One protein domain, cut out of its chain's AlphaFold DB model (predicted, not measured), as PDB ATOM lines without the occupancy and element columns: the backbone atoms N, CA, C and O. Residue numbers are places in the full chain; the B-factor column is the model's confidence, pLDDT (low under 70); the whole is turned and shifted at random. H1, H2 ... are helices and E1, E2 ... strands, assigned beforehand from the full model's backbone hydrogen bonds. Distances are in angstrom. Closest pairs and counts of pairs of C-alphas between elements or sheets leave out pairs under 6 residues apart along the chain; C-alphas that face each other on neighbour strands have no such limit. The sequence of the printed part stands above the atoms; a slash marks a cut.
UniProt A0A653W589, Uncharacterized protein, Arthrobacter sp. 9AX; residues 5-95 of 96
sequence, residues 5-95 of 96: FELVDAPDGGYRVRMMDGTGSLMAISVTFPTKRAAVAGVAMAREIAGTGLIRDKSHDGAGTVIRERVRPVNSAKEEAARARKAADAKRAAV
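AT A GLANCE: This is residues 5 to 95 of the 96 residues of an uncharacterized protein of Arthrobacter sp. 9AX (UniProt A0A653W589). A small three-stranded sheet with H1 over one face makes a two-layer head, and a long tail, residues 70 to 95, sticks out and ends in H2. Between them residues 55 to 56 pair with 66 to 67, antiparallel. The 91 printed residues hold E1, E2, E3, H1, H2 in that order, class mixed; E1 - E2 - E3 is a meander, each strand the antiparallel neighbour of the one before. The whole is extended, radius of gyration of the C-alphas 24.4 A, spanning 79 by 30 by 24 A.

IN THESE COORDINATES: E1, residues 5 to 9, begins at C-alpha 5 (140.332, 169.718, 91.509). E2 is residues 15 to 20, 16.3 A; E3 26 to 29. H1, residues 36 to 52, measures 25.0 A; H2, 77 to 93, 24.5 A, ends at (132.020, 143.377, 148.742).

HOW THE PARTS SIT: Hairpins E1-E2 and E2-E3 have N 6 to O 18 at 2.9 A and N 27 to O 19 at 2.8 A, within hydrogen-bond range. H1 is on the sheet, height 9.5 A; its closest C-alphas to E2 are Lys 36 and Tyr 15, 6.4 A. H1 and H2, apart, have every O i to N i+4 pair within range.

THE WHOLE: The farthest C-alphas, Gly 13 and Val 95, are 79.3 A apart. The printed part has no cut; the H1 to H2 link is long, 24 residues. Residues 69 to 74 have pLDDT under 70.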
ATOM      1  N   PHE A   5     141.080 170.319  92.610       96.88
ATOM      2  CA  PHE A   5     140.332 169.718  91.509       96.88
ATOM      3  C   PHE A   5     140.885 170.196  90.174       96.88
ATOM      4  O   PHE A   5     141.189 171.378  90.016       96.88
ATOM      5  N   GLU A   6     140.929 169.300  89.198       97.44
ATOM      6  CA  GLU A   6     141.316 169.607  87.824       97.44
ATOM      7  C   GLU A   6     140.193 169.212  86.870       97.44
ATOM      8  O   GLU A   6     139.607 168.140  87.009       97.44
ATOM      9  N   LEU A   7     139.909 170.061  85.885       97.69
ATOM     10  CA  LEU A   7     138.991 169.750  84.794       97.69
ATOM     11  C   LEU A   7     139.807 169.277  83.589       97.69
ATOM     12  O   LEU A   7     140.685 170.001  83.127       97.69
ATOM     13  N   VAL A   8     139.500 168.091  83.076       97.81
ATOM     14  CA  VAL A   8     140.187 167.482  81.930       97.81
ATOM     15  C   VAL A   8     139.181 167.062  80.866       97.81
ATOM     16  O   VAL A   8     138.020 166.797  81.182       97.81
ATOM     17  N   ASP A   9     139.614 166.985  79.612       97.88
ATOM     18  CA  ASP A   9     138.789 166.422  78.544       97.88
ATOM     19  C   ASP A   9     138.622 164.909  78.744       97.88
ATOM     20  O   ASP A   9     139.537 164.208  79.193       97.88
ATOM     21  N   ALA A  10     137.426 164.401  78.451       95.88
ATOM     22  CA  ALA A  10     137.165 162.968  78.484       95.88
ATOM     23  C   ALA A  10     137.587 162.304  77.156       95.88
ATOM     24  O   ALA A  10     137.492 162.944  76.106       95.88
ATOM     25  N   PRO A  11     138.006 161.022  77.162       89.00
ATOM     26  CA  PRO A  11     138.452 160.329  75.946       89.00
ATOM     27  C   PRO A  11     137.372 160.223  74.858       89.00
ATOM     28  O   PRO A  11     137.685 160.135  73.677       89.00
ATOM     29  N   ASP A  12     136.107 160.217  75.268       89.56
ATOM     30  CA  ASP A  12     134.903 160.070  74.452       89.56
ATOM     31  C   ASP A  12     134.198 161.409  74.156       89.56
ATOM     32  O   ASP A  12     133.112 161.432  73.580       89.56
ATOM     33  N   GLY A  13     134.826 162.533  74.519       92.50
ATOM     34  CA  GLY A  13     134.240 163.868  74.444       92.50
ATOM     35  C   GLY A  13     133.529 164.286  75.735       92.50
ATOM     36  O   GLY A  13     133.119 163.469  76.555       92.50
ATOM     37  N   GLY A  14     133.401 165.597  75.944       96.50
ATOM     38  CA  GLY A  14     132.967 166.153  77.227       96.50
ATOM     39  C   GLY A  14     134.128 166.288  78.218       96.50
ATOM     40  O   GLY A  14     135.281 166.429  77.819       96.50
ATOM     41  N   TYR A  15     133.824 166.284  79.517       98.31
ATOM     42  CA  TYR A  15     134.761 166.685  80.570       98.31
ATOM     43  C   TYR A  15     134.712 165.760  81.784       98.31
ATOM     44  O   TYR A  15     133.637 165.363  82.222       98.31
ATOM     45  N   ARG A  16     135.859 165.478  82.398       97.88
ATOM     46  CA  ARG A  16     135.964 164.808  83.703       97.88
ATOM     47  C   ARG A  16     136.639 165.721  84.710       97.88
ATOM     48  O   ARG A  16     137.378 166.635  84.351       97.88
ATOM     49  N   VAL A  17     136.395 165.452  85.983       97.81
ATOM     50  CA  VAL A  17     137.068 166.105  87.098       97.81
ATOM     51  C   VAL A  17     137.996 165.104  87.764       97.81
ATOM     52  O   VAL A  17     137.570 164.002  88.107       97.81
ATOM     53  N   ARG A  18     139.250 165.497  87.976       97.62
ATOM     54  CA  ARG A  18     140.202 164.771  88.821       97.62
ATOM     55  C   ARG A  18     140.302 165.450  90.175       97.62
ATOM     56  O   ARG A  18     140.338 166.677  90.244       97.62
ATOM     57  N   MET A  19     140.349 164.660  91.237       96.31
ATOM     58  CA  MET A  19     140.663 165.125  92.584       96.31
ATOM     59  C   MET A  19     142.091 164.715  92.921       96.31
ATOM     60  O   MET A  19     142.421 163.531  92.850       96.31
ATOM     61  N   MET A  20     142.902 165.694  93.302       97.00
ATOM     62  CA  MET A  20     144.300 165.526  93.676       97.00
ATOM     63  C   MET A  20     144.455 165.759  95.178       97.00
ATOM     64  O   MET A  20     143.814 166.655  95.735       97.00
ATOM     65  N   ASP A  21     145.304 164.977  95.836       95.75
ATOM     66  CA  ASP A  21     145.669 165.222  97.230       95.75
ATOM     67  C   ASP A  21     146.646 166.407  97.367       95.75
ATOM     68  O   ASP A  21     147.064 167.034  96.390       95.75
ATOM     69  N   GLY A  22     147.025 166.735  98.603       94.19
ATOM     70  CA  GLY A  22     147.946 167.839  98.892       94.19
ATOM     71  C   GLY A  22     149.383 167.641  98.393       94.19
ATOM     72  O   GLY A  22     150.179 168.575  98.507       94.19
ATOM     73  N   THR A  23     149.715 166.451  97.887       95.50
ATOM     74  CA  THR A  23     151.011 166.084  97.292       95.50
ATOM     75  C   THR A  23     150.967 166.055  95.761       95.50
ATOM     76  O   THR A  23     152.011 165.929  95.128       95.50
ATOM     77  N   GLY A  24     149.778 166.202  95.165       94.12
ATOM     78  CA  GLY A  24     149.563 166.070  93.725       94.12
ATOM     79  C   GLY A  24     149.301 164.632  93.268       94.12
ATOM     80  O   GLY A  24     149.373 164.361  92.070       94.12
ATOM     81  N   SER A  25     148.978 163.710  94.178       96.62
ATOM     82  CA  SER A  25     148.600 162.335  93.828       96.62
ATOM     83  C   SER A  25     147.108 162.238  93.509       96.62
ATOM     84  O   SER A  25     146.272 162.870  94.156       96.62
ATOM     85  N   LEU A  26     146.759 161.445  92.494       97.00
ATOM     86  CA  LEU A  26     145.374 161.267  92.057       97.00
ATOM     87  C   LEU A  26     144.572 160.453  93.085       97.00
ATOM     88  O   LEU A  26     144.920 159.314  93.379       97.00
ATOM     89  N   MET A  27     143.457 161.011  93.559       95.62
ATOM     90  CA  MET A  27     142.543 160.349  94.498       95.62
ATOM     91  C   MET A  27     141.288 159.796  93.821       95.62
ATOM     92  O   MET A  27     140.828 158.709  94.158       95.62
ATOM     93  N   ALA A  28     140.702 160.554  92.893       95.81
ATOM     94  CA  ALA A  28     139.452 160.179  92.239       95.81
ATOM     95  C   ALA A  28     139.317 160.814  90.853       95.81
ATOM     96  O   ALA A  28     139.842 161.899  90.597       95.81
ATOM     97  N   ILE A  29     138.555 160.152  89.981       96.62
ATOM     98  CA  ILE A  29     138.120 160.677  88.684       96.62
ATOM     99  C   ILE A  29     136.594 160.592  88.634       96.62
ATOM    100  O   ILE A  29     136.014 159.559  88.965       96.62
ATOM    101  N   SER A  30     135.938 161.677  88.231       96.12
ATOM    102  CA  SER A  30     134.489 161.703  88.051       96.12
ATOM    103  C   SER A  30     134.039 160.918  86.817       96.12
ATOM    104  O   SER A  30     134.815 160.601  85.915       96.12
ATOM    105  N   VAL A  31     132.727 160.723  86.716       95.00
ATOM    106  CA  VAL A  31     132.069 160.404  85.441       95.00
ATOM    107  C   VAL A  31     132.316 161.496  84.389       95.00
ATOM    108  O   VAL A  31     132.710 162.619  84.726       95.00
ATOM    109  N   THR A  32     132.061 161.178  83.118       97.81
ATOM    110  CA  THR A  32     132.065 162.167  82.032       97.81
ATOM    111  C   THR A  32     130.839 163.081  82.147       97.81
ATOM    112  O   THR A  32     129.699 162.624  82.192       97.81
ATOM    113  N   PHE A  33     131.078 164.388  82.172       97.81
ATOM    114  CA  PHE A  33     130.075 165.438  82.082       97.81
ATOM    115  C   PHE A  33     130.012 165.992  80.655       97.81
ATOM    116  O   PHE A  33     131.052 166.209  80.035       97.81
ATOM    117  N   PRO A  34     128.820 166.337  80.143       97.50
ATOM    118  CA  PRO A  34     128.683 166.847  78.778       97.50
ATOM    119  C   PRO A  34     129.201 168.285  78.615       97.50
ATOM    120  O   PRO A  34     129.515 168.711  77.510       97.50
ATOM    121  N   THR A  35     129.279 169.067  79.700       98.06
ATOM    122  CA  THR A  35     129.710 170.475  79.659       98.06
ATOM    123  C   THR A  35     130.568 170.838  80.867       98.06
ATOM    124  O   THR A  35     130.404 170.271  81.950       98.06
ATOM    125  N   LYS A  36     131.425 171.859  80.720       97.81
ATOM    126  CA  LYS A  36     132.226 172.397  81.834       97.81
ATOM    127  C   LYS A  36     131.346 172.870  82.996       97.81
ATOM    128  O   LYS A  36     131.679 172.640  84.153       97.81
ATOM    129  N   ARG A  37     130.187 173.477  82.701       98.19
ATOM    130  CA  ARG A  37     129.234 173.938  83.727       98.19
ATOM    131  C   ARG A  37     128.678 172.775  84.552       98.19
ATOM    132  O   ARG A  37     128.583 172.894  85.768       98.19
ATOM    133  N   ALA A  38     128.347 171.657  83.902       98.00
ATOM    134  CA  ALA A  38     127.887 170.454  84.593       98.00
ATOM    135  C   ALA A  38     128.982 169.868  85.500       98.00
ATOM    136  O   ALA A  38     128.697 169.509  86.639       98.00
ATOM    137  N   ALA A  39     130.239 169.858  85.044       97.88
ATOM    138  CA  ALA A  39     131.368 169.416  85.860       97.88
ATOM    139  C   ALA A  39     131.572 170.294  87.110       97.88
ATOM    140  O   ALA A  39     131.732 169.770  88.212       97.88
ATOM    141  N   VAL A  40     131.493 171.624  86.971       97.69
ATOM    142  CA  VAL A  40     131.592 172.559  88.111       97.69
ATOM    143  C   VAL A  40     130.452 172.348  89.113       97.69
ATOM    144  O   VAL A  40     130.699 172.320  90.318       97.69
ATOM    145  N   ALA A  41     129.221 172.138  88.636       97.25
ATOM    146  CA  ALA A  41     128.096 171.792  89.506       97.25
ATOM    147  C   ALA A  41     128.330 170.457  90.241       97.25
ATOM    148  O   ALA A  41     128.055 170.351  91.434       97.25
ATOM    149  N   GLY A  42     128.916 169.467  89.558       95.69
ATOM    150  CA  GLY A  42     129.356 168.207  90.160       95.69
ATOM    151  C   GLY A  42     130.356 168.402  91.301       95.69
ATOM    152  O   GLY A  42     130.203 167.795  92.358       95.69
ATOM    153  N   VAL A  43     131.339 169.292  91.130       96.50
ATOM    154  CA  VAL A  43     132.312 169.630  92.186       96.50
ATOM    155  C   VAL A  43     131.638 170.278  93.390       96.50
ATOM    156  O   VAL A  43     131.997 169.960  94.521       96.50
ATOM    157  N   ALA A  44     130.665 171.167  93.174       95.12
ATOM    158  CA  ALA A  44     129.932 171.791  94.274       95.12
ATOM    159  C   ALA A  44     129.224 170.736  95.143       95.12
ATOM    160  O   ALA A  44     129.405 170.732  96.359       95.12
ATOM    161  N   MET A  45     128.531 169.780  94.514       91.69
ATOM    162  CA  MET A  45     127.904 168.653  95.219       91.69
ATOM    163  C   MET A  45     128.940 167.753  95.904       91.69
ATOM    164  O   MET A  45     128.762 167.345  97.050       91.69
ATOM    165  N   ALA A  46     130.056 167.461  95.230       91.88
ATOM    166  CA  ALA A  46     131.115 166.633  95.799       91.88
ATOM    167  C   ALA A  46     131.722 167.261  97.061       91.88
ATOM    168  O   ALA A  46     132.006 166.538  98.007       91.88
ATOM    169  N   ARG A  47     131.887 168.590  97.114       92.31
ATOM    170  CA  ARG A  47     132.384 169.297  98.309       92.31
ATOM    171  C   ARG A  47     131.435 169.168  99.497       92.31
ATOM    172  O   ARG A  47     131.895 168.948 100.612       92.31
ATOM    173  N   GLU A  48     130.133 169.277  99.256       91.06
ATOM    174  CA  GLU A  48     129.114 169.107 100.295       91.06
ATOM    175  C   GLU A  48     129.149 167.686 100.885       91.06
ATOM    176  O   GLU A  48     129.219 167.507 102.106       91.06
ATOM    177  N   ILE A  49     129.198 166.674 100.011       90.62
ATOM    178  CA  ILE A  49     129.257 165.261 100.404       90.62
ATOM    179  C   ILE A  49     130.606 164.920 101.045       90.62
ATOM    180  O   ILE A  49     130.638 164.196 102.028       90.62
ATOM    181  N   ALA A  50     131.725 165.437 100.543       87.56
ATOM    182  CA  ALA A  50     133.044 165.150 101.108       87.56
ATOM    183  C   ALA A  50     133.203 165.696 102.537       87.56
ATOM    184  O   ALA A  50     133.955 165.127 103.322       87.56
ATOM    185  N   GLY A  51     132.496 166.779 102.879       85.06
ATOM    186  CA  GLY A  51     132.524 167.348 104.225       85.06
ATOM    187  C   GLY A  51     131.647 166.611 105.242       85.06
ATOM    188  O   GLY A  51     131.949 166.649 106.432       85.06
ATOM    189  N   THR A  52     130.556 165.973 104.805       86.44
ATOM    190  CA  THR A  52     129.497 165.490 105.722       86.44
ATOM    191  C   THR A  52     128.972 164.080 105.433       86.44
ATOM    192  O   THR A  52     128.259 163.494 106.248       86.44
ATOM    193  N   GLY A  53     129.299 163.524 104.271       85.94
ATOM    194  CA  GLY A  53     128.752 162.280 103.755       85.94
ATOM    195  C   GLY A  53     129.254 161.053 104.508       85.94
ATOM    196  O   GLY A  53     130.444 160.885 104.755       85.94
ATOM    197  N   LEU A  54     128.327 160.150 104.828       90.38
ATOM    198  CA  LEU A  54     128.657 158.853 105.411       90.38
ATOM    199  C   LEU A  54     129.262 157.918 104.358       90.38
ATOM    200  O   LEU A  54     128.719 157.769 103.260       90.38
ATOM    201  N   ILE A  55     130.329 157.212 104.729       90.88
ATOM    202  CA  ILE A  55     130.927 156.177 103.886       90.88
ATOM    203  C   ILE A  55     130.146 154.878 104.083       90.88
ATOM    204  O   ILE A  55     130.041 154.360 105.195       90.88
ATOM    205  N   ARG A  56     129.580 154.349 102.996       91.88
ATOM    206  CA  ARG A  56     128.965 153.017 102.969       91.88
ATOM    207  C   ARG A  56     129.955 152.027 102.388       91.88
ATOM    208  O   ARG A  56     130.389 152.211 101.253       91.88
ATOM    209  N   ASP A  57     130.259 150.984 103.144       93.44
ATOM    210  CA  ASP A  57     131.146 149.924 102.709       93.44
ATOM    211  C   ASP A  57     130.434 148.999 101.721       93.44
ATOM    212  O   ASP A  57     129.439 148.343 102.040       93.44
ATOM    213  N   LYS A  58     130.923 148.987 100.487       93.38
ATOM    214  CA  LYS A  58     130.443 148.130  99.402       93.38
ATOM    215  C   LYS A  58     131.531 147.165  98.929       93.38
ATOM    216  O   LYS A  58     131.421 146.641  97.823       93.38
ATOM    217  N   SER A  59     132.564 146.936  99.743       93.38
ATOM    218  CA  SER A  59     133.506 145.836  99.542       93.38
ATOM    219  C   SER A  59     132.787 144.480  99.608       93.38
ATOM    220  O   SER A  59     131.618 144.375  99.995       93.38
ATOM    221  N   HIS A  60     133.511 143.423  99.243       91.81
ATOM    222  CA  HIS A  60     133.018 142.048  99.287       91.81
ATOM    223  C   HIS A  60     132.486 141.636 100.676       91.81
ATOM    224  O   HIS A  60     131.488 140.926 100.765       91.81
ATOM    225  N   ASP A  61     133.121 142.092 101.756       91.00
ATOM    226  CA  ASP A  61     132.785 141.774 103.148       91.00
ATOM    227  C   ASP A  61     131.964 142.862 103.868       91.00
ATOM    228  O   ASP A  61     131.396 142.608 104.929       91.00
ATOM    229  N   GLY A  62     131.838 144.056 103.286       83.81
ATOM    230  CA  GLY A  62     131.226 145.218 103.935       83.81
ATOM    231  C   GLY A  62     129.697 145.198 104.019       83.81
ATOM    232  O   GLY A  62     129.120 145.922 104.835       83.81
ATOM    233  N   ALA A  63     129.015 144.400 103.188       88.12
ATOM    234  CA  ALA A  63     127.553 144.215 103.170       88.12
ATOM    235  C   ALA A  63     126.700 145.512 103.163       88.12
ATOM    236  O   ALA A  63     125.529 145.504 103.543       88.12
ATOM    237  N   GLY A  64     127.243 146.651 102.715       85.94
ATOM    238  CA  GLY A  64     126.546 147.942 102.738       85.94
ATOM    239  C   GLY A  64     126.550 148.654 104.091       85.94
ATOM    240  O   GLY A  64     125.820 149.640 104.240       85.94
ATOM    241  N   THR A  65     127.321 148.174 105.067       90.00
ATOM    242  CA  THR A  65     127.416 148.784 106.397       90.00
ATOM    243  C   THR A  65     127.992 150.199 106.319       90.00
ATOM    244  O   THR A  65     128.754 150.540 105.420       90.00
ATOM    245  N   VAL A  66     127.591 151.076 107.242       88.69
ATOM    246  CA  VAL A  66     128.166 152.425 107.318       88.69
ATOM    247  C   VAL A  66     129.471 152.357 108.102       88.69
ATOM    248  O   VAL A  66     129.455 151.997 109.282       88.69
ATOM    249  N   ILE A  67     130.574 152.770 107.479       86.12
ATOM    250  CA  ILE A  67     131.856 152.956 108.156       86.12
ATOM    251  C   ILE A  67     131.724 154.207 109.023       86.12
ATOM    252  O   ILE A  67     131.732 155.336 108.535       86.12
ATOM    253  N   ARG A  68     131.545 154.002 110.328       75.19
ATOM    254  CA  ARG A  68     131.624 155.070 111.325       75.19
ATOM    255  C   ARG A  68     132.961 154.959 112.024       75.19
ATOM    256  O   ARG A  68     133.277 153.906 112.580       75.19
ATOM    257  N   GLU A  69     133.709 156.053 112.063       65.38
ATOM    258  CA  GLU A  69     134.755 156.178 113.064       65.38
ATOM    259  C   GLU A  69     134.080 156.025 114.432       65.38
ATOM    260  O   GLU A  69     133.060 156.661 114.718       65.38
ATOM    261  N   ARG A  70     134.552 155.071 115.239       58.72
ATOM    262  CA  ARG A  70     133.926 154.727 116.517       58.72
ATOM    263  C   ARG A  70     134.221 155.862 117.500       58.72
ATOM    264  O   ARG A  70     135.134 155.752 118.314       58.72
ATOM    265  N   VAL A  71     133.458 156.953 117.417       57.66
ATOM    266  CA  VAL A  71     133.481 158.038 118.399       57.66
ATOM    267  C   VAL A  71     133.075 157.413 119.725       57.66
ATOM    268  O   VAL A  71     131.919 157.033 119.921       57.66
ATOM    269  N   ARG A  72     134.047 157.208 120.619       58.78
ATOM    270  CA  ARG A  72     133.747 156.745 121.973       58.78
ATOM    271  C   ARG A  72     132.885 157.833 122.614       58.78
ATOM    272  O   ARG A  72     133.329 158.981 122.626       58.78
ATOM    273  N   PRO A  73     131.682 157.520 123.124       60.75
ATOM    274  CA  PRO A  73     130.940 158.501 123.894       60.75
ATOM    275  C   PRO A  73     131.815 158.913 125.078       60.75
ATOM    276  O   PRO A  73     132.255 158.068 125.861       60.75
ATOM    277  N   VAL A  74     132.119 160.208 125.164       66.44
ATOM    278  CA  VAL A  74     132.738 160.774 126.360       66.44
ATOM    279  C   VAL A  74     131.647 160.735 127.417       66.44
ATOM    280  O   VAL A  74     130.638 161.426 127.302       66.44
ATOM    281  N   ASN A  75     131.803 159.845 128.394       76.00
ATOM    282  CA  ASN A  75     130.874 159.783 129.511       76.00
ATOM    283  C   ASN A  75     130.927 161.120 130.247       76.00
ATOM    284  O   ASN A  75     132.003 161.687 130.438       76.00
ATOM    285  N   SER A  76     129.777 161.623 130.679       73.56
ATOM    286  CA  SER A  76     129.770 162.819 131.516       73.56
ATOM    287  C   SER A  76     130.538 162.551 132.816       73.56
ATOM    288  O   SER A  76     130.528 161.430 133.336       73.56
ATOM    289  N   ALA A  77     131.145 163.586 133.403       76.25
ATOM    290  CA  ALA A  77     131.856 163.466 134.683       76.25
ATOM    291  C   ALA A  77     130.985 162.822 135.784       76.25
ATOM    292  O   ALA A  77     131.469 162.093 136.650       76.25
ATOM    293  N   LYS A  78     129.662 163.032 135.715       77.56
ATOM    294  CA  LYS A  78     128.679 162.417 136.613       77.56
ATOM    295  C   LYS A  78     128.597 160.895 136.435       77.56
ATOM    296  O   LYS A  78     128.521 160.164 137.421       77.56
ATOM    297  N   GLU A  79     128.631 160.409 135.199       78.69
ATOM    298  CA  GLU A  79     128.582 158.978 134.875       78.69
ATOM    299  C   GLU A  79     129.916 158.262 135.123       78.69
ATOM    300  O   GLU A  79     129.924 157.062 135.412       78.69
ATOM    301  N   GLU A  80     131.042 158.973 135.029       79.00
ATOM    302  CA  GLU A  80     132.349 158.455 135.452       79.00
ATOM    303  C   GLU A  80     132.424 158.319 136.973       79.00
ATOM    304  O   GLU A  80     132.778 157.252 137.481       79.00
ATOM    305  N   ALA A  81     131.985 159.343 137.713       79.19
ATOM    306  CA  ALA A  81     131.933 159.303 139.172       79.19
ATOM    307  C   ALA A  81     131.008 158.187 139.691       79.19
ATOM    308  O   ALA A  81     131.344 157.494 140.654       79.19
ATOM    309  N   ALA A  82     129.861 157.967 139.038       79.81
ATOM    310  CA  ALA A  82     128.943 156.884 139.389       79.81
ATOM    311  C   ALA A  82     129.562 155.492 139.159       79.81
ATOM    312  O   ALA A  82     129.419 154.604 140.001       79.81
ATOM    313  N   ARG A  83     130.297 155.303 138.055       79.62
ATOM    314  CA  ARG A  83     131.014 154.050 137.775       79.62
ATOM    315  C   ARG A  83     132.154 153.797 138.754       79.62
ATOM    316  O   ARG A  83     132.293 152.669 139.220       79.62
ATOM    317  N   ALA A  84     132.918 154.829 139.105       79.50
ATOM    318  CA  ALA A  84     133.996 154.722 140.084       79.50
ATOM    319  C   ALA A  84     133.473 154.293 141.465       79.50
ATOM    320  O   ALA A  84     134.046 153.401 142.088       79.50
ATOM    321  N   ARG A  85     132.339 154.860 141.906       79.88
ATOM    322  CA  ARG A  85     131.671 154.458 143.158       79.88
ATOM    323  C   ARG A  85     131.217 153.002 143.113       79.88
ATOM    324  O   ARG A  85     131.602 152.220 143.971       79.88
ATOM    325  N   LYS A  86     130.513 152.606 142.048       77.19
ATOM    326  CA  LYS A  86     130.023 151.231 141.883       77.19
ATOM    327  C   LYS A  86     131.161 150.199 141.844       77.19
ATOM    328  O   LYS A  86     131.021 149.107 142.384       77.19
ATOM    329  N   ALA A  87     132.298 150.548 141.238       78.56
ATOM    330  CA  ALA A  87     133.493 149.705 141.225       78.56
ATOM    331  C   ALA A  87     134.170 149.610 142.605       78.56
ATOM    332  O   ALA A  87     134.661 148.543 142.971       78.56
ATOM    333  N   ALA A  88     134.190 150.700 143.377       78.75
ATOM    334  CA  ALA A  88     134.709 150.698 144.745       78.75
ATOM    335  C   ALA A  88     133.840 149.843 145.683       78.75
ATOM    336  O   ALA A  88     134.377 149.067 146.472       78.75
ATOM    337  N   ASP A  89     132.519 149.926 145.543       80.31
ATOM    338  CA  ASP A  89     131.570 149.136 146.331       80.31
ATOM    339  C   ASP A  89     131.677 147.640 146.001       80.31
ATOM    340  O   ASP A  89     131.740 146.807 146.903       80.31
ATOM    341  N   ALA A  90     131.811 147.293 144.716       78.94
ATOM    342  CA  ALA A  90     132.032 145.911 144.288       78.94
ATOM    343  C   ALA A  90     133.359 145.333 144.815       78.94
ATOM    344  O   ALA A  90     133.405 144.183 145.243       78.94
ATOM    345  N   LYS A  91     134.436 146.134 144.837       77.25
ATOM    346  CA  LYS A  91     135.720 145.717 145.424       77.25
ATOM    347  C   LYS A  91     135.629 145.498 146.930       77.25
ATOM    348  O   LYS A  91     136.255 144.576 147.431       77.25
ATOM    349  N   ARG A  92     134.864 146.325 147.648       73.12
ATOM    350  CA  ARG A  92     134.643 146.150 149.092       73.12
ATOM    351  C   ARG A  92     133.848 144.882 149.397       73.12
ATOM    352  O   ARG A  92     134.211 144.164 150.317       73.12
ATOM    353  N   ALA A  93     132.831 144.583 148.591       73.81
ATOM    354  CA  ALA A  93     132.020 143.377 148.742       73.81
ATOM    355  C   ALA A  93     132.792 142.074 148.460       73.81
ATOM    356  O   ALA A  93     132.447 141.043 149.013       73.81
ATOM    357  N   ALA A  94     133.833 142.111 147.623       72.12
ATOM    358  CA  ALA A  94     134.649 140.937 147.300       72.12
ATOM    359  C   ALA A  94     135.740 140.612 148.344       72.12
ATOM    360  O   ALA A  94     136.446 139.618 148.193       72.12
ATOM    361  N   VAL A  95     135.925 141.467 149.356       71.75
ATOM    362  CA  VAL A  95     136.957 141.330 150.406       71.75
ATOM    363  C   VAL A  95     136.328 141.004 151.777       71.75
ATOM    364  O   VAL A  95     137.033 140.931 152.777       71.75
TER     365      VAL A  95